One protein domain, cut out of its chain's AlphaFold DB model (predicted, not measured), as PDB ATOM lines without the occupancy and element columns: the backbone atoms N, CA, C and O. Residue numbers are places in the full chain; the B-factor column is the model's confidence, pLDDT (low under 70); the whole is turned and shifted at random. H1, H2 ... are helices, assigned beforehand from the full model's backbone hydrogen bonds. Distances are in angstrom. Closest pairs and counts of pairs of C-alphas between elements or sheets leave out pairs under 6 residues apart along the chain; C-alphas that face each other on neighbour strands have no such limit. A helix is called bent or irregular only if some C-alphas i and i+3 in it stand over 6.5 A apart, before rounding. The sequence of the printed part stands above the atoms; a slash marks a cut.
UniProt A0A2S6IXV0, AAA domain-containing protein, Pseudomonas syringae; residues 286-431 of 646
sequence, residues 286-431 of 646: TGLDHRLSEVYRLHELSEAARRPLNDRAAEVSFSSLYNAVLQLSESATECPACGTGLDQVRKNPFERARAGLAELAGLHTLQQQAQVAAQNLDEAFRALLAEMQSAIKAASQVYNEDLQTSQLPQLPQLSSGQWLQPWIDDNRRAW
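What this domain is: This is residues 286 to 431 of the 646 residues of the protein "AAA domain-containing protein" of Pseudomonas syringae (UniProt A0A2S6IXV0). A long rod: helix H4 runs through much of it, with H1 antiparallel beside it. H2, H3 and a loop make one end; at the other H5 turns across and residues 406 to 420 fold back to H6. The 146 printed residues hold six named helices, H1 to H6 in chain order, no named strand: all helix, extended, radius of gyration of the C-alphas 25.8 A, spans 86 by 24 by 21 A.

Where its parts are: Find C-alpha 361 at (152.696, 151.632, 167.540); H4 runs 55.8 A to residue 398. H1, residues 286 to 310, starts at (166.913, 168.814, 131.658) and spans 35.6 A. Look for H2 at 319 to 327, 12.6 A, H3 at 349 to 358, 14.5 A, H5 at 400 to 405, 8.7 A, and H6 at 421 to 431, 10.4 A. H1 is only just irregular, C-alphas 305 and 308 being 6.6 A apart; H6 is irregular, 427 to 430 being 8.7 A.

How they stand to each other: H4 touches H1, closest C-alphas Ser 302 and Ala 373, 4.9 A, at a shallow tilt of 23 degrees, opposite ways. With residues 392 to 396 alone, H4 only just touches H5, with 3 pairs of C-alphas within 8 A, closest Ala 395 and Leu 403, 6.6 A; at 71 degrees they are only just about perpendicular. H3 and H4 meet only through their link. H2 and H3 are near each other, with 9 pairs of C-alphas within 10 A. H6 is apart from H1 and H4. Each O i to N i+4 pair is within hydrogen-bond range in H2, H3, H4 and H5, but 19 of 21 in H1 and 2 of 7 in H6, where 4 of 8 O i to N i+3 pairs are.

The domain as a whole: The farthest C-alphas, Gln 344 and Glu 401, are 86.1 A apart. The printed part has no cut; the links H2 to H3 and H5 to H6 are long. Look for pLDDT under 70 in 46 residues, among them 310 to 333 and 351 to 364.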
ATOM      1  N   THR A 286     166.457 168.835 130.258       87.62
ATOM      2  CA  THR A 286     166.913 168.814 131.658       87.62
ATOM      3  C   THR A 286     165.754 168.713 132.650       87.62
ATOM      4  O   THR A 286     165.856 167.984 133.636       87.62
ATOM      5  N   GLY A 287     164.632 169.392 132.386       86.31
ATOM      6  CA  GLY A 287     163.428 169.316 133.213       86.31
ATOM      7  C   GLY A 287     162.798 167.924 133.191       86.31
ATOM      8  O   GLY A 287     162.450 167.389 134.246       86.31
ATOM      9  N   LEU A 288     162.718 167.306 132.010       88.56
ATOM     10  CA  LEU A 288     162.190 165.953 131.846       88.56
ATOM     11  C   LEU A 288     163.079 164.907 132.546       88.56
ATOM     12  O   LEU A 288     162.573 164.034 133.255       88.56
ATOM     13  N   ASP A 289     164.403 165.023 132.414       88.12
ATOM     14  CA  ASP A 289     165.365 164.115 133.054       88.12
ATOM     15  C   ASP A 289     165.401 164.271 134.583       88.12
ATOM     16  O   ASP A 289     165.470 163.283 135.321       88.12
ATOM     17  N   HIS A 290     165.235 165.499 135.086       90.19
ATOM     18  CA  HIS A 290     165.053 165.756 136.514       90.19
ATOM     19  C   HIS A 290     163.768 165.104 137.048       90.19
ATOM     20  O   HIS A 290     163.791 164.469 138.102       90.19
ATOM     21  N   ARG A 291     162.643 165.213 136.323       90.00
ATOM     22  CA  ARG A 291     161.373 164.555 136.693       90.00
ATOM     23  C   ARG A 291     161.520 163.034 136.748       90.00
ATOM     24  O   ARG A 291     161.016 162.417 137.683       90.00
ATOM     25  N   LEU A 292     162.235 162.436 135.795       90.38
ATOM     26  CA  LEU A 292     162.505 160.997 135.796       90.38
ATOM     27  C   LEU A 292     163.411 160.580 136.965       90.38
ATOM     28  O   LEU A 292     163.140 159.588 137.642       90.38
ATOM     29  N   SER A 293     164.466 161.350 137.229       89.25
ATOM     30  CA  SER A 293     165.376 161.115 138.356       89.25
ATOM     31  C   SER A 293     164.651 161.191 139.702       89.25
ATOM     32  O   SER A 293     164.897 160.375 140.589       89.25
ATOM     33  N   GLU A 294     163.702 162.119 139.834       90.50
ATOM     34  CA  GLU A 294     162.867 162.252 141.026       90.50
ATOM     35  C   GLU A 294     161.939 161.046 141.229       90.50
ATOM     36  O   GLU A 294     161.797 160.564 142.355       90.50
ATOM     37  N   VAL A 295     161.370 160.495 140.149       90.12
ATOM     38  CA  VAL A 295     160.598 159.242 140.202       90.12
ATOM     39  C   VAL A 295     161.469 158.084 140.692       90.12
ATOM     40  O   VAL A 295     161.039 157.344 141.575       90.12
ATOM     41  N   TYR A 296     162.703 157.940 140.197       89.38
ATOM     42  CA  TYR A 296     163.620 156.903 140.685       89.38
ATOM     43  C   TYR A 296     163.974 157.076 142.163       89.38
ATOM     44  O   TYR A 296     163.892 156.118 142.932       89.38
ATOM     45  N   ARG A 297     164.303 158.301 142.582       91.25
ATOM     46  CA  ARG A 297     164.630 158.619 143.978       91.25
ATOM     47  C   ARG A 297     163.467 158.295 144.920       91.25
ATOM     48  O   ARG A 297     163.666 157.698 145.979       91.25
ATOM     49  N   LEU A 298     162.246 158.677 144.548       89.69
ATOM     50  CA  LEU A 298     161.044 158.390 145.334       89.69
ATOM     51  C   LEU A 298     160.656 156.910 145.285       89.69
ATOM     52  O   LEU A 298     160.118 156.400 146.267       89.69
ATOM     53  N   HIS A 299     160.965 156.206 144.196       87.88
ATOM     54  CA  HIS A 299     160.765 154.764 144.098       87.88
ATOM     55  C   HIS A 299     161.660 154.014 145.090       87.88
ATOM     56  O   HIS A 299     161.162 153.183 145.849       87.88
ATOM     57  N   GLU A 300     162.946 154.366 145.168       87.38
ATOM     58  CA  GLU A 300     163.870 153.798 146.159       87.38
ATOM     59  C   GLU A 300     163.418 154.076 147.599       87.38
ATOM     60  O   GLU A 300     163.438 153.173 148.437       87.38
ATOM     61  N   LEU A 301     162.956 155.299 147.888       87.00
ATOM     62  CA  LEU A 301     162.416 155.661 149.204       87.00
ATOM     63  C   LEU A 301     161.124 154.906 149.540       87.00
ATOM     64  O   LEU A 301     160.941 154.489 150.684       87.00
ATOM     65  N   SER A 302     160.240 154.710 148.561       86.19
ATOM     66  CA  SER A 302     159.002 153.946 148.729       86.19
ATOM     67  C   SER A 302     159.292 152.470 149.005       86.19
ATOM     68  O   SER A 302     158.752 151.910 149.957       86.19
ATOM     69  N   GLU A 303     160.209 151.855 148.255       84.00
ATOM     70  CA  GLU A 303     160.656 150.477 148.489       84.00
ATOM     71  C   GLU A 303     161.352 150.326 149.849       84.00
ATOM     72  O   GLU A 303     161.058 149.392 150.598       84.00
ATOM     73  N   ALA A 304     162.218 151.272 150.228       84.19
ATOM     74  CA  ALA A 304     162.855 151.291 151.543       84.19
ATOM     75  C   ALA A 304     161.835 151.417 152.689       84.19
ATOM     76  O   ALA A 304     161.998 150.755 153.712       84.19
ATOM     77  N   ALA A 305     160.765 152.201 152.512       81.75
ATOM     78  CA  ALA A 305     159.672 152.312 153.480       81.75
ATOM     79  C   ALA A 305     158.771 151.059 153.518       81.75
ATOM     80  O   ALA A 305     158.191 150.752 154.561       81.75
ATOM     81  N   ARG A 306     158.667 150.304 152.412       78.88
ATOM     82  CA  ARG A 306     157.852 149.076 152.314       78.88
ATOM     83  C   ARG A 306     158.552 147.822 152.837       78.88
ATOM     84  O   ARG A 306     157.873 146.946 153.368       78.88
ATOM     85  N   ARG A 307     159.884 147.724 152.734       79.56
ATOM     86  CA  ARG A 307     160.665 146.556 153.206       79.56
ATOM     87  C   ARG A 307     160.383 146.175 154.673       79.56
ATOM     88  O   ARG A 307     159.997 145.029 154.891       79.56
ATOM     89  N   PRO A 308     160.422 147.100 155.657       74.50
ATOM     90  CA  PRO A 308     160.128 146.778 157.058       74.50
ATOM     91  C   PRO A 308     158.695 146.281 157.300       74.50
ATOM     92  O   PRO A 308     158.448 145.569 158.273       74.50
ATOM     93  N   LEU A 309     157.740 146.675 156.447       70.44
ATOM     94  CA  LEU A 309     156.348 146.219 156.515       70.44
ATOM     95  C   LEU A 309     156.185 144.814 155.927       70.44
ATOM     96  O   LEU A 309     155.471 144.000 156.507       70.44
ATOM     97  N   ASN A 310     156.865 144.515 154.817       67.88
ATOM     98  CA  ASN A 310     156.859 143.182 154.208       67.88
ATOM     99  C   ASN A 310     157.533 142.138 155.112       67.88
ATOM    100  O   ASN A 310     157.017 141.031 155.249       67.88
ATOM    101  N   ASP A 311     158.620 142.509 155.797       69.25
ATOM    102  CA  ASP A 311     159.322 141.629 156.743       69.25
ATOM    103  C   ASP A 311     158.467 141.282 157.979       69.25
ATOM    104  O   ASP A 311     158.701 140.274 158.644       69.25
ATOM    105  N   ARG A 312     157.437 142.091 158.277       65.94
ATOM    106  CA  ARG A 312     156.494 141.900 159.398       65.94
ATOM    107  C   ARG A 312     155.084 141.495 158.933       65.94
ATOM    108  O   ARG A 312     154.147 141.479 159.728       65.94
ATOM    109  N   ALA A 313     154.923 141.127 157.657       55.50
ATOM    110  CA  ALA A 313     153.627 140.896 157.011       55.50
ATOM    111  C   ALA A 313     152.835 139.681 157.537       55.50
ATOM    112  O   ALA A 313     151.632 139.590 157.296       55.50
ATOM    113  N   ALA A 314     153.466 138.767 158.282       53.03
ATOM    114  CA  ALA A 314     152.785 137.619 158.888       53.03
ATOM    115  C   ALA A 314     151.940 137.978 160.132       53.03
ATOM    116  O   ALA A 314     151.167 137.146 160.603       53.03
ATOM    117  N   GLU A 315     152.044 139.206 160.652       56.50
ATOM    118  CA  GLU A 315     151.394 139.632 161.899       56.50
ATOM    119  C   GLU A 315     150.311 140.707 161.695       56.50
ATOM    120  O   GLU A 315     150.070 141.486 162.604       56.50
ATOM    121  N   VAL A 316     149.645 140.828 160.534       52.22
ATOM    122  CA  VAL A 316     148.811 142.026 160.270       52.22
ATOM    123  C   VAL A 316     147.370 141.721 159.844       52.22
ATOM    124  O   VAL A 316     147.022 141.710 158.670       52.22
ATOM    125  N   SER A 317     146.499 141.598 160.850       54.47
ATOM    126  CA  SER A 317     145.111 142.098 160.824       54.47
ATOM    127  C   SER A 317     144.663 142.478 162.249       54.47
ATOM    128  O   SER A 317     143.609 142.063 162.732       54.47
ATOM    129  N   PHE A 318     145.485 143.259 162.961       58.69
ATOM    130  CA  PHE A 318     145.226 143.627 164.362       58.69
ATOM    131  C   PHE A 318     144.695 145.050 164.569       58.69
ATOM    132  O   PHE A 318     144.339 145.383 165.691       58.69
ATOM    133  N   SER A 319     144.548 145.875 163.525       54.44
ATOM    134  CA  SER A 319     143.872 147.185 163.646       54.44
ATOM    135  C   SER A 319     142.394 147.021 164.038       54.44
ATOM    136  O   SER A 319     141.903 147.681 164.954       54.44
ATOM    137  N   SER A 320     141.707 146.054 163.426       56.25
ATOM    138  CA  SER A 320     140.339 145.679 163.794       56.25
ATOM    139  C   SER A 320     140.274 145.046 165.189       56.25
ATOM    140  O   SER A 320     139.321 145.281 165.929       56.25
ATOM    141  N   LEU A 321     141.314 144.299 165.579       58.84
ATOM    142  CA  LEU A 321     141.425 143.669 166.899       58.84
ATOM    143  C   LEU A 321     141.711 144.702 168.010       58.84
ATOM    144  O   LEU A 321     141.169 144.593 169.103       58.84
ATOM    145  N   TYR A 322     142.491 145.746 167.712       62.75
ATOM    146  CA  TYR A 322     142.792 146.882 168.590       62.75
ATOM    147  C   TYR A 322     141.534 147.685 168.939       62.75
ATOM    148  O   TYR A 322     141.257 147.902 170.118       62.75
ATOM    149  N   ASN A 323     140.736 148.055 167.928       60.44
ATOM    150  CA  ASN A 323     139.475 148.771 168.148       60.44
ATOM    151  C   ASN A 323     138.463 147.911 168.922       60.44
ATOM    152  O   ASN A 323     137.788 148.423 169.812       60.44
ATOM    153  N   ALA A 324     138.410 146.600 168.651       60.69
ATOM    154  CA  ALA A 324     137.549 145.677 169.387       60.69
ATOM    155  C   ALA A 324     137.947 145.554 170.873       60.69
ATOM    156  O   ALA A 324     137.080 145.592 171.744       60.69
ATOM    157  N   VAL A 325     139.247 145.465 171.189       64.06
ATOM    158  CA  VAL A 325     139.744 145.370 172.579       64.06
ATOM    159  C   VAL A 325     139.547 146.677 173.359       64.06
ATOM    160  O   VAL A 325     139.263 146.630 174.555       64.06
ATOM    161  N   LEU A 326     139.649 147.839 172.704       63.16
ATOM    162  CA  LEU A 326     139.357 149.140 173.323       63.16
ATOM    163  C   LEU A 326     137.866 149.308 173.639       63.16
ATOM    164  O   LEU A 326     137.539 149.687 174.763       63.16
ATOM    165  N   GLN A 327     136.979 148.942 172.708       66.00
ATOM    166  CA  GLN A 327     135.527 148.962 172.933       66.00
ATOM    167  C   GLN A 327     135.098 148.013 174.062       66.00
ATOM    168  O   GLN A 327     134.253 148.369 174.874       66.00
ATOM    169  N   LEU A 328     135.727 146.837 174.177       66.00
ATOM    170  CA  LEU A 328     135.489 145.886 175.276       66.00
ATOM    171  C   LEU A 328     135.985 146.379 176.649       66.00
ATOM    172  O   LEU A 328     135.620 145.795 177.666       66.00
ATOM    173  N   SER A 329     136.828 147.418 176.692       63.84
ATOM    174  CA  SER A 329     137.363 147.979 177.942       63.84
ATOM    175  C   SER A 329     136.503 149.098 178.537       63.84
ATOM    176  O   SER A 329     136.613 149.379 179.733       63.84
ATOM    177  N   GLU A 330     135.628 149.725 177.744       60.62
ATOM    178  CA  GLU A 330     134.695 150.737 178.237       60.62
ATOM    179  C   GLU A 330     133.593 150.042 179.053       60.62
ATOM    180  O   GLU A 330     132.693 149.414 178.502       60.62
ATOM    181  N   SER A 331     133.636 150.188 180.385       61.28
ATOM    182  CA  SER A 331     132.651 149.688 181.378       61.28
ATOM    183  C   SER A 331     132.819 148.251 181.905       61.28
ATOM    184  O   SER A 331     131.920 147.754 182.581       61.28
ATOM    185  N   ALA A 332     133.941 147.569 181.658       66.50
ATOM    186  CA  ALA A 332     134.142 146.209 182.173       66.50
ATOM    187  C   ALA A 332     134.542 146.194 183.666       66.50
ATOM    188  O   ALA A 332     135.530 146.817 184.049       66.50
ATOM    189  N   THR A 333     133.816 145.442 184.502       68.75
ATOM    190  CA  THR A 333     134.165 145.143 185.912       68.75
ATOM    191  C   THR A 333     134.751 143.738 186.105       68.75
ATOM    192  O   THR A 333     135.289 143.423 187.167       68.75
ATOM    193  N   GLU A 334     134.703 142.901 185.068       73.94
ATOM    194  CA  GLU A 334     135.162 141.507 185.057       73.94
ATOM    195  C   GLU A 334     135.964 141.216 183.776       73.94
ATOM    196  O   GLU A 334     135.823 141.904 182.763       73.94
ATOM    197  N   CYS A 335     136.830 140.201 183.802       72.81
ATOM    198  CA  CYS A 335     137.613 139.783 182.643       72.81
ATOM    199  C   CYS A 335     136.719 139.060 181.614       72.81
ATOM    200  O   CYS A 335     136.254 137.955 181.902       72.81
ATOM    201  N   PRO A 336     136.547 139.579 180.386       65.31
ATOM    202  CA  PRO A 336     135.618 139.007 179.407       65.31
ATOM    203  C   PRO A 336     136.021 137.615 178.887       65.31
ATOM    204  O   PRO A 336     135.194 136.915 178.315       65.31
ATOM    205  N   ALA A 337     137.274 137.189 179.082       68.31
ATOM    206  CA  ALA A 337     137.747 135.874 178.643       68.31
ATOM    207  C   ALA A 337     137.529 134.756 179.680       68.31
ATOM    208  O   ALA A 337     137.431 133.591 179.305       68.31
ATOM    209  N   CYS A 338     137.493 135.081 180.976       73.75
ATOM    210  CA  CYS A 338     137.438 134.074 182.045       73.75
ATOM    211  C   CYS A 338     136.452 134.387 183.182       73.75
ATOM    212  O   CYS A 338     136.341 133.588 184.106       73.75
ATOM    213  N   GLY A 339     135.751 135.526 183.138       66.88
ATOM    214  CA  GLY A 339     134.715 135.922 184.102       66.88
ATOM    215  C   GLY A 339     135.226 136.331 185.487       66.88
ATOM    216  O   GLY A 339     134.442 136.488 186.411       66.88
ATOM    217  N   THR A 340     136.539 136.470 185.680       74.00
ATOM    218  CA  THR A 340     137.111 136.852 186.982       74.00
ATOM    219  C   THR A 340     136.960 138.356 187.220       74.00
ATOM    220  O   THR A 340     137.344 139.139 186.347       74.00
ATOM    221  N   GLY A 341     136.464 138.764 188.393       75.44
ATOM    222  CA  GLY A 341     136.401 140.169 188.816       75.44
ATOM    223  C   GLY A 341     137.759 140.866 188.715       75.44
ATOM    224  O   GLY A 341     138.788 140.286 189.074       75.44
ATOM    225  N   LEU A 342     137.784 142.091 188.171       70.38
ATOM    226  CA  LEU A 342     139.035 142.826 187.920       70.38
ATOM    227  C   LEU A 342     139.808 143.177 189.208       70.38
ATOM    228  O   LEU A 342     141.004 143.458 189.150       70.38
ATOM    229  N   ASP A 343     139.146 143.107 190.360       69.94
ATOM    230  CA  ASP A 343     139.688 143.253 191.713       69.94
ATOM    231  C   ASP A 343     140.492 142.029 192.194       69.94
ATOM    232  O   ASP A 343     141.306 142.142 193.110       69.94
ATOM    233  N   GLN A 344     140.309 140.866 191.561       69.19
ATOM    234  CA  GLN A 344     140.924 139.595 191.968       69.19
ATOM    235  C   GLN A 344     142.050 139.127 191.031       69.19
ATOM    236  O   GLN A 344     142.606 138.038 191.206       69.19
ATOM    237  N   VAL A 345     142.423 139.934 190.033       71.00
ATOM    238  CA  VAL A 345     143.423 139.561 189.016       71.00
ATOM    239  C   VAL A 345     144.816 140.078 189.372       71.00
ATOM    240  O   VAL A 345     145.010 141.232 189.735       71.00
ATOM    241  N   ARG A 346     145.840 139.234 189.178       68.88
ATOM    242  CA  ARG A 346     147.250 139.547 189.496       68.88
ATOM    243  C   ARG A 346     147.861 140.660 188.626       68.88
ATOM    244  O   ARG A 346     148.851 141.271 189.016       68.88
ATOM    245  N   LYS A 347     147.315 140.869 187.425       66.31
ATOM    246  CA  LYS A 347     147.592 141.980 186.501       66.31
ATOM    247  C   LYS A 347     146.325 142.231 185.696       66.31
ATOM    248  O   LYS A 347     145.757 141.268 185.178       66.31
ATOM    249  N   ASN A 348     145.921 143.490 185.562       72.44
ATOM    250  CA  ASN A 348     144.739 143.845 184.790       72.44
ATOM    251  C   ASN A 348     144.937 143.415 183.315       72.44
ATOM    252  O   ASN A 348     145.915 143.833 182.682       72.44
ATOM    253  N   PRO A 349     144.057 142.562 182.758       68.19
ATOM    254  CA  PRO A 349     144.189 142.063 181.392       68.19
ATOM    255  C   PRO A 349     144.166 143.188 180.345       68.19
ATOM    256  O   PRO A 349     144.872 143.082 179.343       68.19
ATOM    257  N   PHE A 350     143.461 144.297 180.598       72.75
ATOM    258  CA  PHE A 350     143.426 145.459 179.705       72.75
ATOM    259  C   PHE A 350     144.720 146.285 179.754       72.75
ATOM    260  O   PHE A 350     145.184 146.758 178.719       72.75
ATOM    261  N   GLU A 351     145.359 146.420 180.921       69.75
ATOM    262  CA  GLU A 351     146.674 147.077 181.026       69.75
ATOM    263  C   GLU A 351     147.777 146.234 180.384       69.75
ATOM    264  O   GLU A 351     148.643 146.762 179.688       69.75
ATOM    265  N   ARG A 352     147.725 144.907 180.561       68.44
ATOM    266  CA  ARG A 352     148.656 143.983 179.902       68.44
ATOM    267  C   ARG A 352     148.463 143.975 178.382       68.44
ATOM    268  O   ARG A 352     149.458 143.930 177.664       68.44
ATOM    269  N   ALA A 353     147.220 144.076 177.903       65.38
ATOM    270  CA  ALA A 353     146.924 144.288 176.490       65.38
ATOM    271  C   ALA A 353     147.482 145.636 175.997       65.38
ATOM    272  O   ALA A 353     148.197 145.649 175.003       65.38
ATOM    273  N   ARG A 354     147.269 146.754 176.716       66.81
ATOM    274  CA  ARG A 354     147.847 148.071 176.360       66.81
ATOM    275  C   ARG A 354     149.376 148.067 176.307       66.81
ATOM    276  O   ARG A 354     149.940 148.659 175.393       66.81
ATOM    277  N   ALA A 355     150.046 147.391 177.239       65.38
ATOM    278  CA  ALA A 355     151.506 147.286 177.245       65.38
ATOM    279  C   ALA A 355     152.040 146.466 176.056       65.38
ATOM    280  O   ALA A 355     152.985 146.899 175.407       65.38
ATOM    281  N   GLY A 356     151.399 145.338 175.714       60.75
ATOM    282  CA  GLY A 356     151.730 144.572 174.501       60.75
ATOM    283  C   GLY A 356     151.394 145.308 173.195       60.75
ATOM    284  O   GLY A 356     152.010 145.063 172.165       60.75
ATOM    285  N   LEU A 357     150.454 146.258 173.233       60.44
ATOM    286  CA  LEU A 357     150.067 147.098 172.094       60.44
ATOM    287  C   LEU A 357     151.032 148.278 171.839       60.44
ATOM    288  O   LEU A 357     151.082 148.775 170.716       60.44
ATOM    289  N   ALA A 358     151.836 148.713 172.821       60.09
ATOM    290  CA  ALA A 358     152.834 149.778 172.632       60.09
ATOM    291  C   ALA A 358     153.988 149.357 171.694       60.09
ATOM    292  O   ALA A 358     154.501 150.182 170.939       60.09
ATOM    293  N   GLU A 359     154.331 148.064 171.657       58.41
ATOM    294  CA  GLU A 359     155.294 147.488 170.699       58.41
ATOM    295  C   GLU A 359     154.775 147.505 169.241       58.41
ATOM    296  O   GLU A 359     155.561 147.410 168.295       58.41
ATOM    297  N   LEU A 360     153.464 147.707 169.038       56.53
ATOM    298  CA  LEU A 360     152.798 147.747 167.728       56.53
ATOM    299  C   LEU A 360     152.556 149.179 167.197       56.53
ATOM    300  O   LEU A 360     152.263 149.347 166.014       56.53
ATOM    301  N   ALA A 361     152.760 150.233 168.002       60.12
ATOM    302  CA  ALA A 361     152.696 151.632 167.540       60.12
ATOM    303  C   ALA A 361     153.784 151.966 166.490       60.12
ATOM    304  O   ALA A 361     153.575 152.783 165.586       60.12
ATOM    305  N   GLY A 362     154.929 151.273 166.553       65.44
ATOM    306  CA  GLY A 362     155.980 151.354 165.536       65.44
ATOM    307  C   GLY A 362     155.533 150.846 164.158       65.44
ATOM    308  O   GLY A 362     155.937 151.411 163.146       65.44
ATOM    309  N   LEU A 363     154.645 149.843 164.095       65.81
ATOM    310  CA  LEU A 363     154.096 149.328 162.831       65.81
ATOM    311  C   LEU A 363     153.121 150.313 162.179       65.81
ATOM    312  O   LEU A 363     153.175 150.496 160.967       65.81
ATOM    313  N   HIS A 364     152.277 150.986 162.967       67.56
ATOM    314  CA  HIS A 364     151.377 152.020 162.444       67.56
ATOM    315  C   HIS A 364     152.157 153.209 161.855       67.56
ATOM    316  O   HIS A 364     151.823 153.699 160.778       67.56
ATOM    317  N   THR A 365     153.254 153.610 162.508       73.62
ATOM    318  CA  THR A 365     154.152 154.666 162.009       73.62
ATOM    319  C   THR A 365     154.834 154.256 160.698       73.62
ATOM    320  O   THR A 365     154.871 155.042 159.752       73.62
ATOM    321  N   LEU A 366     155.317 153.010 160.597       74.06
ATOM    322  CA  LEU A 366     155.879 152.461 159.354       74.06
ATOM    323  C   LEU A 366     154.827 152.387 158.234       74.06
ATOM    324  O   LEU A 366     155.125 152.727 157.092       74.06
ATOM    325  N   GLN A 367     153.582 152.011 158.554       73.44
ATOM    326  CA  GLN A 367     152.469 151.967 157.599       73.44
ATOM    327  C   GLN A 367     152.129 153.364 157.064       73.44
ATOM    328  O   GLN A 367     151.956 153.533 155.858       73.44
ATOM    329  N   GLN A 368     152.103 154.374 157.936       80.06
ATOM    330  CA  GLN A 368     151.890 155.765 157.543       80.06
ATOM    331  C   GLN A 368     153.047 156.294 156.678       80.06
ATOM    332  O   GLN A 368     152.801 156.941 155.662       80.06
ATOM    333  N   GLN A 369     154.302 155.982 157.021       81.94
ATOM    334  CA  GLN A 369     155.476 156.359 156.223       81.94
ATOM    335  C   GLN A 369     155.463 155.716 154.829       81.94
ATOM    336  O   GLN A 369     155.713 156.405 153.841       81.94
ATOM    337  N   ALA A 370     155.112 154.431 154.725       82.00
ATOM    338  CA  ALA A 370     154.975 153.753 153.437       82.00
ATOM    339  C   ALA A 370     153.808 154.308 152.606       82.00
ATOM    340  O   ALA A 370     153.946 154.464 151.394       82.00
ATOM    341  N   GLN A 371     152.685 154.660 153.243       84.88
ATOM    342  CA  GLN A 371     151.548 155.282 152.565       84.88
ATOM    343  C   GLN A 371     151.897 156.674 152.018       84.88
ATOM    344  O   GLN A 371     151.593 156.963 150.864       84.88
ATOM    345  N   VAL A 372     152.580 157.515 152.803       86.81
ATOM    346  CA  VAL A 372     153.049 158.839 152.352       86.81
ATOM    347  C   VAL A 372     154.089 158.701 151.237       86.81
ATOM    348  O   VAL A 372     154.018 159.416 150.238       86.81
ATOM    349  N   ALA A 373     155.029 157.758 151.351       85.94
ATOM    350  CA  ALA A 373     156.020 157.508 150.306       85.94
ATOM    351  C   ALA A 373     155.378 157.010 148.997       85.94
ATOM    352  O   ALA A 373     155.797 157.429 147.921       85.94
ATOM    353  N   ALA A 374     154.339 156.169 149.074       84.56
ATOM    354  CA  ALA A 374     153.559 155.740 147.911       84.56
ATOM    355  C   ALA A 374     152.781 156.903 147.269       84.56
ATOM    356  O   ALA A 374     152.845 157.077 146.058       84.56
ATOM    357  N   GLN A 375     152.126 157.756 148.067       87.75
ATOM    358  CA  GLN A 375     151.421 158.943 147.562       87.75
ATOM    359  C   GLN A 375     152.363 159.930 146.857       87.75
ATOM    360  O   GLN A 375     152.033 160.438 145.787       87.75
ATOM    361  N   ASN A 376     153.547 160.172 147.428       88.44
ATOM    362  CA  ASN A 376     154.564 161.031 146.817       88.44
ATOM    363  C   ASN A 376     155.094 160.441 145.503       88.44
ATOM    364  O   ASN A 376     155.306 161.177 144.542       88.44
ATOM    365  N   LEU A 377     155.285 159.119 145.450       87.44
ATOM    366  CA  LEU A 377     155.681 158.425 144.227       87.44
ATOM    367  C   LEU A 377     154.594 158.528 143.142       87.44
ATOM    368  O   LEU A 377     154.912 158.844 141.997       87.44
ATOM    369  N   ASP A 378     153.321 158.339 143.495       86.62
ATOM    370  CA  ASP A 378     152.190 158.491 142.569       86.62
ATOM    371  C   ASP A 378     152.063 159.926 142.036       86.62
ATOM    372  O   ASP A 378     151.754 160.131 140.861       86.62
ATOM    373  N   GLU A 379     152.302 160.937 142.877       89.44
ATOM    374  CA  GLU A 379     152.343 162.342 142.454       89.44
ATOM    375  C   GLU A 379     153.522 162.612 141.507       89.44
ATOM    376  O   GLU A 379     153.351 163.277 140.486       89.44
ATOM    377  N   ALA A 380     154.700 162.040 141.774       89.38
ATOM    378  CA  ALA A 380     155.857 162.164 140.891       89.38
ATOM    379  C   ALA A 380     155.626 161.494 139.526       89.38
ATOM    380  O   ALA A 380     155.969 162.078 138.497       89.38
ATOM    381  N   PHE A 381     154.981 160.322 139.487       88.44
ATOM    382  CA  PHE A 381     154.557 159.689 138.234       88.44
ATOM    383  C   PHE A 381     153.514 160.524 137.482       88.44
ATOM    384  O   PHE A 381     153.605 160.633 136.259       88.44
ATOM    385  N   ARG A 382     152.548 161.139 138.179       89.00
ATOM    386  CA  ARG A 382     151.578 162.063 137.560       89.00
ATOM    387  C   ARG A 382     152.265 163.294 136.973       89.00
ATOM    388  O   ARG A 382     151.981 163.651 135.833       89.00
ATOM    389  N   ALA A 383     153.196 163.896 137.708       89.44
ATOM    390  CA  ALA A 383     153.972 165.042 137.243       89.44
ATOM    391  C   ALA A 383     154.853 164.691 136.032       89.44
ATOM    392  O   ALA A 383     154.893 165.451 135.068       89.44
ATOM    393  N   LEU A 384     155.519 163.529 136.050       90.19
ATOM    394  CA  LEU A 384     156.306 163.040 134.916       90.19
ATOM    395  C   LEU A 384     155.423 162.791 133.685       90.19
ATOM    396  O   LEU A 384     155.763 163.240 132.595       90.19
ATOM    397  N   LEU A 385     154.277 162.122 133.852       89.38
ATOM    398  CA  LEU A 385     153.339 161.864 132.758       89.38
ATOM    399  C   LEU A 385     152.825 163.168 132.136       89.38
ATOM    400  O   LEU A 385     152.802 163.286 130.914       89.38
ATOM    401  N   ALA A 386     152.452 164.151 132.959       88.81
ATOM    402  CA  ALA A 386     151.994 165.455 132.486       88.81
ATOM    403  C   ALA A 386     153.085 166.197 131.692       88.81
ATOM    404  O   ALA A 386     152.805 166.748 130.626       88.81
ATOM    405  N   GLU A 387     154.335 166.162 132.163       88.31
ATOM    406  CA  GLU A 387     155.472 166.777 131.468       88.31
ATOM    407  C   GLU A 387     155.762 166.074 130.132       88.31
ATOM    408  O   GLU A 387     155.930 166.730 129.106       88.31
ATOM    409  N   MET A 388     155.734 164.736 130.102       88.56
ATOM    410  CA  MET A 388     155.908 163.963 128.868       88.56
ATOM    411  C   MET A 388     154.765 164.201 127.871       88.56
ATOM    412  O   MET A 388     155.013 164.330 126.676       88.56
ATOM    413  N   GLN A 389     153.516 164.305 128.336       89.06
ATOM    414  CA  GLN A 389     152.373 164.653 127.485       89.06
ATOM    415  C   GLN A 389     152.512 166.069 126.908       89.06
ATOM    416  O   GLN A 389     152.241 166.278 125.725       89.06
ATOM    417  N   SER A 390     152.973 167.029 127.716       87.69
ATOM    418  CA  SER A 390     153.283 168.391 127.266       87.69
ATOM    419  C   SER A 390     154.394 168.393 126.209       87.69
ATOM    420  O   SER A 390     154.243 169.003 125.150       87.69
ATOM    421  N   ALA A 391     155.462 167.626 126.436       87.56
ATOM    422  CA  ALA A 391     156.573 167.491 125.502       87.56
ATOM    423  C   ALA A 391     156.164 166.847 124.169       87.56
ATOM    424  O   ALA A 391     156.530 167.351 123.111       87.56
ATOM    425  N   ILE A 392     155.353 165.784 124.193       87.50
ATOM    426  CA  ILE A 392     154.825 165.158 122.969       87.50
ATOM    427  C   ILE A 392     153.894 166.118 122.220       87.50
ATOM    428  O   ILE A 392     153.926 166.172 120.991       87.50
ATOM    429  N   LYS A 393     153.088 166.910 122.936       86.88
ATOM    430  CA  LYS A 393     152.233 167.939 122.331       86.88
ATOM    431  C   LYS A 393     153.052 169.061 121.686       86.88
ATOM    432  O   LYS A 393     152.695 169.521 120.609       86.88
ATOM    433  N   ALA A 394     154.138 169.498 122.316       86.31
ATOM    434  CA  ALA A 394     155.066 170.458 121.723       86.31
ATOM    435  C   ALA A 394     155.757 169.871 120.480       86.31
ATOM    436  O   ALA A 394     155.804 170.504 119.427       86.31
ATOM    437  N   ALA A 395     156.221 168.624 120.569       85.69
ATOM    438  CA  ALA A 395     156.861 167.925 119.463       85.69
ATOM    439  C   ALA A 395     155.929 167.715 118.266       85.69
ATOM    440  O   ALA A 395     156.360 167.894 117.133       85.69
ATOM    441  N   SER A 396     154.647 167.411 118.484       85.00
ATOM    442  CA  SER A 396     153.685 167.262 117.385       85.00
ATOM    443  C   SER A 396     153.366 168.580 116.673       85.00
ATOM    444  O   SER A 396     152.916 168.558 115.530       85.00
ATOM    445  N   GLN A 397     153.614 169.723 117.318       83.06
ATOM    446  CA  GLN A 397     153.424 171.046 116.722       83.06
ATOM    447  C   GLN A 397     154.631 171.505 115.897       83.06
ATOM    448  O   GLN A 397     154.436 172.148 114.869       83.06
ATOM    449  N   VAL A 398     155.856 171.184 116.329       81.56
ATOM    450  CA  VAL A 398     157.095 171.699 115.711       81.56
ATOM    451  C   VAL A 398     157.792 170.661 114.828       81.56
ATOM    452  O   VAL A 398     158.285 170.993 113.756       81.56
ATOM    453  N   TYR A 399     157.804 169.395 115.249       84.81
ATOM    454  CA  TYR A 399     158.575 168.305 114.644       84.81
ATOM    455  C   TYR A 399     157.728 167.025 114.506       84.81
ATOM    456  O   TYR A 399     158.129 165.939 114.927       84.81
ATOM    457  N   ASN A 400     156.528 167.137 113.920       83.44
ATOM    458  CA  ASN A 400     155.597 166.007 113.794       83.44
ATOM    459  C   ASN A 400     156.206 164.818 113.024       83.44
ATOM    460  O   ASN A 400     156.026 163.673 113.420       83.44
ATOM    461  N   GLU A 401     156.954 165.072 111.950       78.75
ATOM    462  CA  GLU A 401     157.588 164.009 111.153       78.75
ATOM    463  C   GLU A 401     158.680 163.254 111.937       78.75
ATOM    464  O   GLU A 401     158.715 162.020 111.912       78.75
ATOM    465  N   ASP A 402     159.507 163.963 112.713       78.88
ATOM    466  CA  ASP A 402     160.523 163.359 113.592       78.88
ATOM    467  C   ASP A 402     159.871 162.543 114.726       78.88
ATOM    468  O   ASP A 402     160.353 161.473 115.105       78.88
ATOM    469  N   LEU A 403     158.728 163.005 115.245       82.00
ATOM    470  CA  LEU A 403     157.953 162.289 116.259       82.00
ATOM    471  C   LEU A 403     157.385 160.963 115.719       82.00
ATOM    472  O   LEU A 403     157.464 159.938 116.398       82.00
ATOM    473  N   GLN A 404     156.840 160.967 114.496       79.81
ATOM    474  CA  GLN A 404     156.274 159.770 113.853       79.81
ATOM    475  C   GLN A 404     157.359 158.747 113.480       79.81
ATOM    476  O   GLN A 404     157.174 157.542 113.659       79.81
ATOM    477  N   THR A 405     158.511 159.213 112.995       81.44
ATOM    478  CA  THR A 405     159.646 158.350 112.619       81.44
ATOM    479  C   THR A 405     160.351 157.729 113.824       81.44
ATOM    480  O   THR A 405     160.864 156.615 113.718       81.44
ATOM    481  N   SER A 406     160.316 158.392 114.983       77.81
ATOM    482  CA  SER A 406     160.923 157.900 116.227       77.81
ATOM    483  C   SER A 406     160.182 156.716 116.870       77.81
ATOM    484  O   SER A 406     160.726 156.107 117.789       77.81
ATOM    485  N   GLN A 407     158.970 156.377 116.397       78.94
ATOM    486  CA  GLN A 407     158.147 155.247 116.876       78.94
ATOM    487  C   GLN A 407     158.037 155.182 118.412       78.94
ATOM    488  O   GLN A 407     158.202 154.125 119.024       78.94
ATOM    489  N   LEU A 408     157.793 156.333 119.047       84.75
ATOM    490  CA  LEU A 408     157.719 156.424 120.504       84.75
ATOM    491  C   LEU A 408     156.523 155.621 121.061       84.75
ATOM    492  O   LEU A 408     155.467 155.568 120.420       84.75
ATOM    493  N   PRO A 409     156.647 155.021 122.261       84.44
ATOM    494  CA  PRO A 409     155.534 154.337 122.912       84.44
ATOM    495  C   PRO A 409     154.348 155.281 123.163       84.44
ATOM    496  O   PRO A 409     154.509 156.492 123.297       84.44
ATOM    497  N   GLN A 410     153.132 154.742 123.270       83.00
ATOM    498  CA  GLN A 410     151.960 155.557 123.604       83.00
ATOM    499  C   GLN A 410     151.922 155.884 125.104       83.00
ATOM    500  O   GLN A 410     152.096 154.999 125.943       83.00
ATOM    501  N   LEU A 411     151.663 157.151 125.444       86.75
ATOM    502  CA  LEU A 411     151.420 157.562 126.828       86.75
ATOM    503  C   LEU A 411     149.963 157.295 127.232       86.75
ATOM    504  O   LEU A 411     149.051 157.613 126.464       86.75
ATOM    505  N   PRO A 412     149.713 156.770 128.444       84.38
ATOM    506  CA  PRO A 412     148.360 156.631 128.968       84.38
ATOM    507  C   PRO A 412     147.774 157.988 129.392       84.38
ATOM    508  O   PRO A 412     148.491 158.972 129.572       84.38
ATOM    509  N   GLN A 413     146.454 158.036 129.601       80.06
ATOM    510  CA  GLN A 413     145.781 159.221 130.156       80.06
ATOM    511  C   GLN A 413     145.919 159.338 131.682       80.06
ATOM    512  O   GLN A 413     145.835 160.435 132.225       80.06
ATOM    513  N   LEU A 414     146.133 158.216 132.372       80.25
ATOM    514  CA  LEU A 414     146.312 158.135 133.821       80.25
ATOM    515  C   LEU A 414     147.642 157.438 134.115       80.25
ATOM    516  O   LEU A 414     148.041 156.537 133.384       80.25
ATOM    517  N   SER A 415     148.313 157.816 135.202       80.44
ATOM    518  CA  SER A 415     149.638 157.298 135.575       80.44
ATOM    519  C   SER A 415     149.615 155.898 136.209       80.44
ATOM    520  O   SER A 415     150.500 155.568 136.997       80.44
ATOM    521  N   SER A 416     148.603 155.079 135.915       75.38
ATOM    522  CA  SER A 416     148.405 153.760 136.521       75.38
ATOM    523  C   SER A 416     149.086 152.638 135.725       75.38
ATOM    524  O   SER A 416     149.139 152.655 134.497       75.38
ATOM    525  N   GLY A 417     149.601 151.627 136.433       76.06
ATOM    526  CA  GLY A 417     150.276 150.468 135.834       76.06
ATOM    527  C   GLY A 417     151.741 150.719 135.442       76.06
ATOM    528  O   GLY A 417     152.321 151.753 135.758       76.06
ATOM    529  N   GLN A 418     152.362 149.758 134.752       80.19
ATOM    530  CA  GLN A 418     153.783 149.798 134.353       80.19
ATOM    531  C   GLN A 418     154.021 150.593 133.053       80.19
ATOM    532  O   GLN A 418     154.795 150.191 132.189       80.19
ATOM    533  N   TRP A 419     153.348 151.733 132.894       84.62
ATOM    534  CA  TRP A 419     153.366 152.517 131.652       84.62
ATOM    535  C   TRP A 419     154.734 153.127 131.311       84.62
ATOM    536  O   TRP A 419     154.997 153.432 130.151       84.62
ATOM    537  N   LEU A 420     155.606 153.306 132.308       85.31
ATOM    538  CA  LEU A 420     156.935 153.889 132.129       85.31
ATOM    539  C   LEU A 420     157.971 152.872 131.604       85.31
ATOM    540  O   LEU A 420     158.970 153.282 131.021       85.31
ATOM    541  N   GLN A 421     157.752 151.557 131.755       82.19
ATOM    542  CA  GLN A 421     158.737 150.544 131.336       82.19
ATOM    543  C   GLN A 421     159.104 150.612 129.842       82.19
ATOM    544  O   GLN A 421     160.292 150.769 129.556       82.19
ATOM    545  N   PRO A 422     158.144 150.677 128.894       83.50
ATOM    546  CA  PRO A 422     158.453 150.776 127.463       83.50
ATOM    547  C   PRO A 422     159.313 151.990 127.071       83.50
ATOM    548  O   PRO A 422     159.912 152.006 126.000       83.50
ATOM    549  N   TRP A 423     159.366 153.022 127.919       86.00
ATOM    550  CA  TRP A 423     160.170 154.225 127.695       86.00
ATOM    551  C   TRP A 423     161.624 154.077 128.153       86.00
ATOM    552  O   TRP A 423     162.511 154.763 127.640       86.00
ATOM    553  N   ILE A 424     161.863 153.194 129.121       85.12
ATOM    554  CA  ILE A 424     163.134 153.034 129.836       85.12
ATOM    555  C   ILE A 424     163.849 151.733 129.436       85.12
ATOM    556  O   ILE A 424     165.070 151.631 129.586       85.12
ATOM    557  N   ASP A 425     163.115 150.784 128.860       79.69
ATOM    558  CA  ASP A 425     163.634 149.554 128.269       79.69
ATOM    559  C   ASP A 425     164.563 149.823 127.065       79.69
ATOM    560  O   ASP A 425     164.705 150.954 126.590       79.69
ATOM    561  N   ASP A 426     165.252 148.775 126.597       77.88
ATOM    562  CA  ASP A 426     166.213 148.828 125.480       77.88
ATOM    563  C   ASP A 426     167.212 149.996 125.610       77.88
ATOM    564  O   ASP A 426     167.368 150.859 124.742       77.88
ATOM    565  N   ASN A 427     167.856 150.067 126.781       79.81
ATOM    566  CA  ASN A 427     168.826 151.104 127.125       79.81
ATOM    567  C   ASN A 427     168.240 152.537 127.043       79.81
ATOM    568  O   ASN A 427     168.948 153.480 126.690       79.81
ATOM    569  N   ARG A 428     166.952 152.737 127.359       85.44
ATOM    570  CA  ARG A 428     166.264 154.045 127.312       85.44
ATOM    571  C   ARG A 428     166.218 154.670 125.913       85.44
ATOM    572  O   ARG A 428     166.339 155.889 125.776       85.44
ATOM    573  N   ARG A 429     166.101 153.864 124.852       85.62
ATOM    574  CA  ARG A 429     166.094 154.365 123.464       85.62
ATOM    575  C   ARG A 429     164.965 155.370 123.204       85.62
ATOM    576  O   ARG A 429     165.235 156.449 122.683       85.62
ATOM    577  N   ALA A 430     163.733 155.043 123.598       84.62
ATOM    578  CA  ALA A 430     162.569 155.918 123.420       84.62
ATOM    579  C   ALA A 430     162.683 157.218 124.235       84.62
ATOM    580  O   ALA A 430     162.398 158.300 123.725       84.62
ATOM    581  N   TRP A 431     163.174 157.131 125.474       88.69
ATOM    582  CA  TRP A 431     163.470 158.305 126.299       88.69
ATOM    583  C   TRP A 431     164.526 159.220 125.665       88.69
ATOM    584  O   TRP A 431     164.325 160.427 125.583       88.69
TER     585      TRP A 431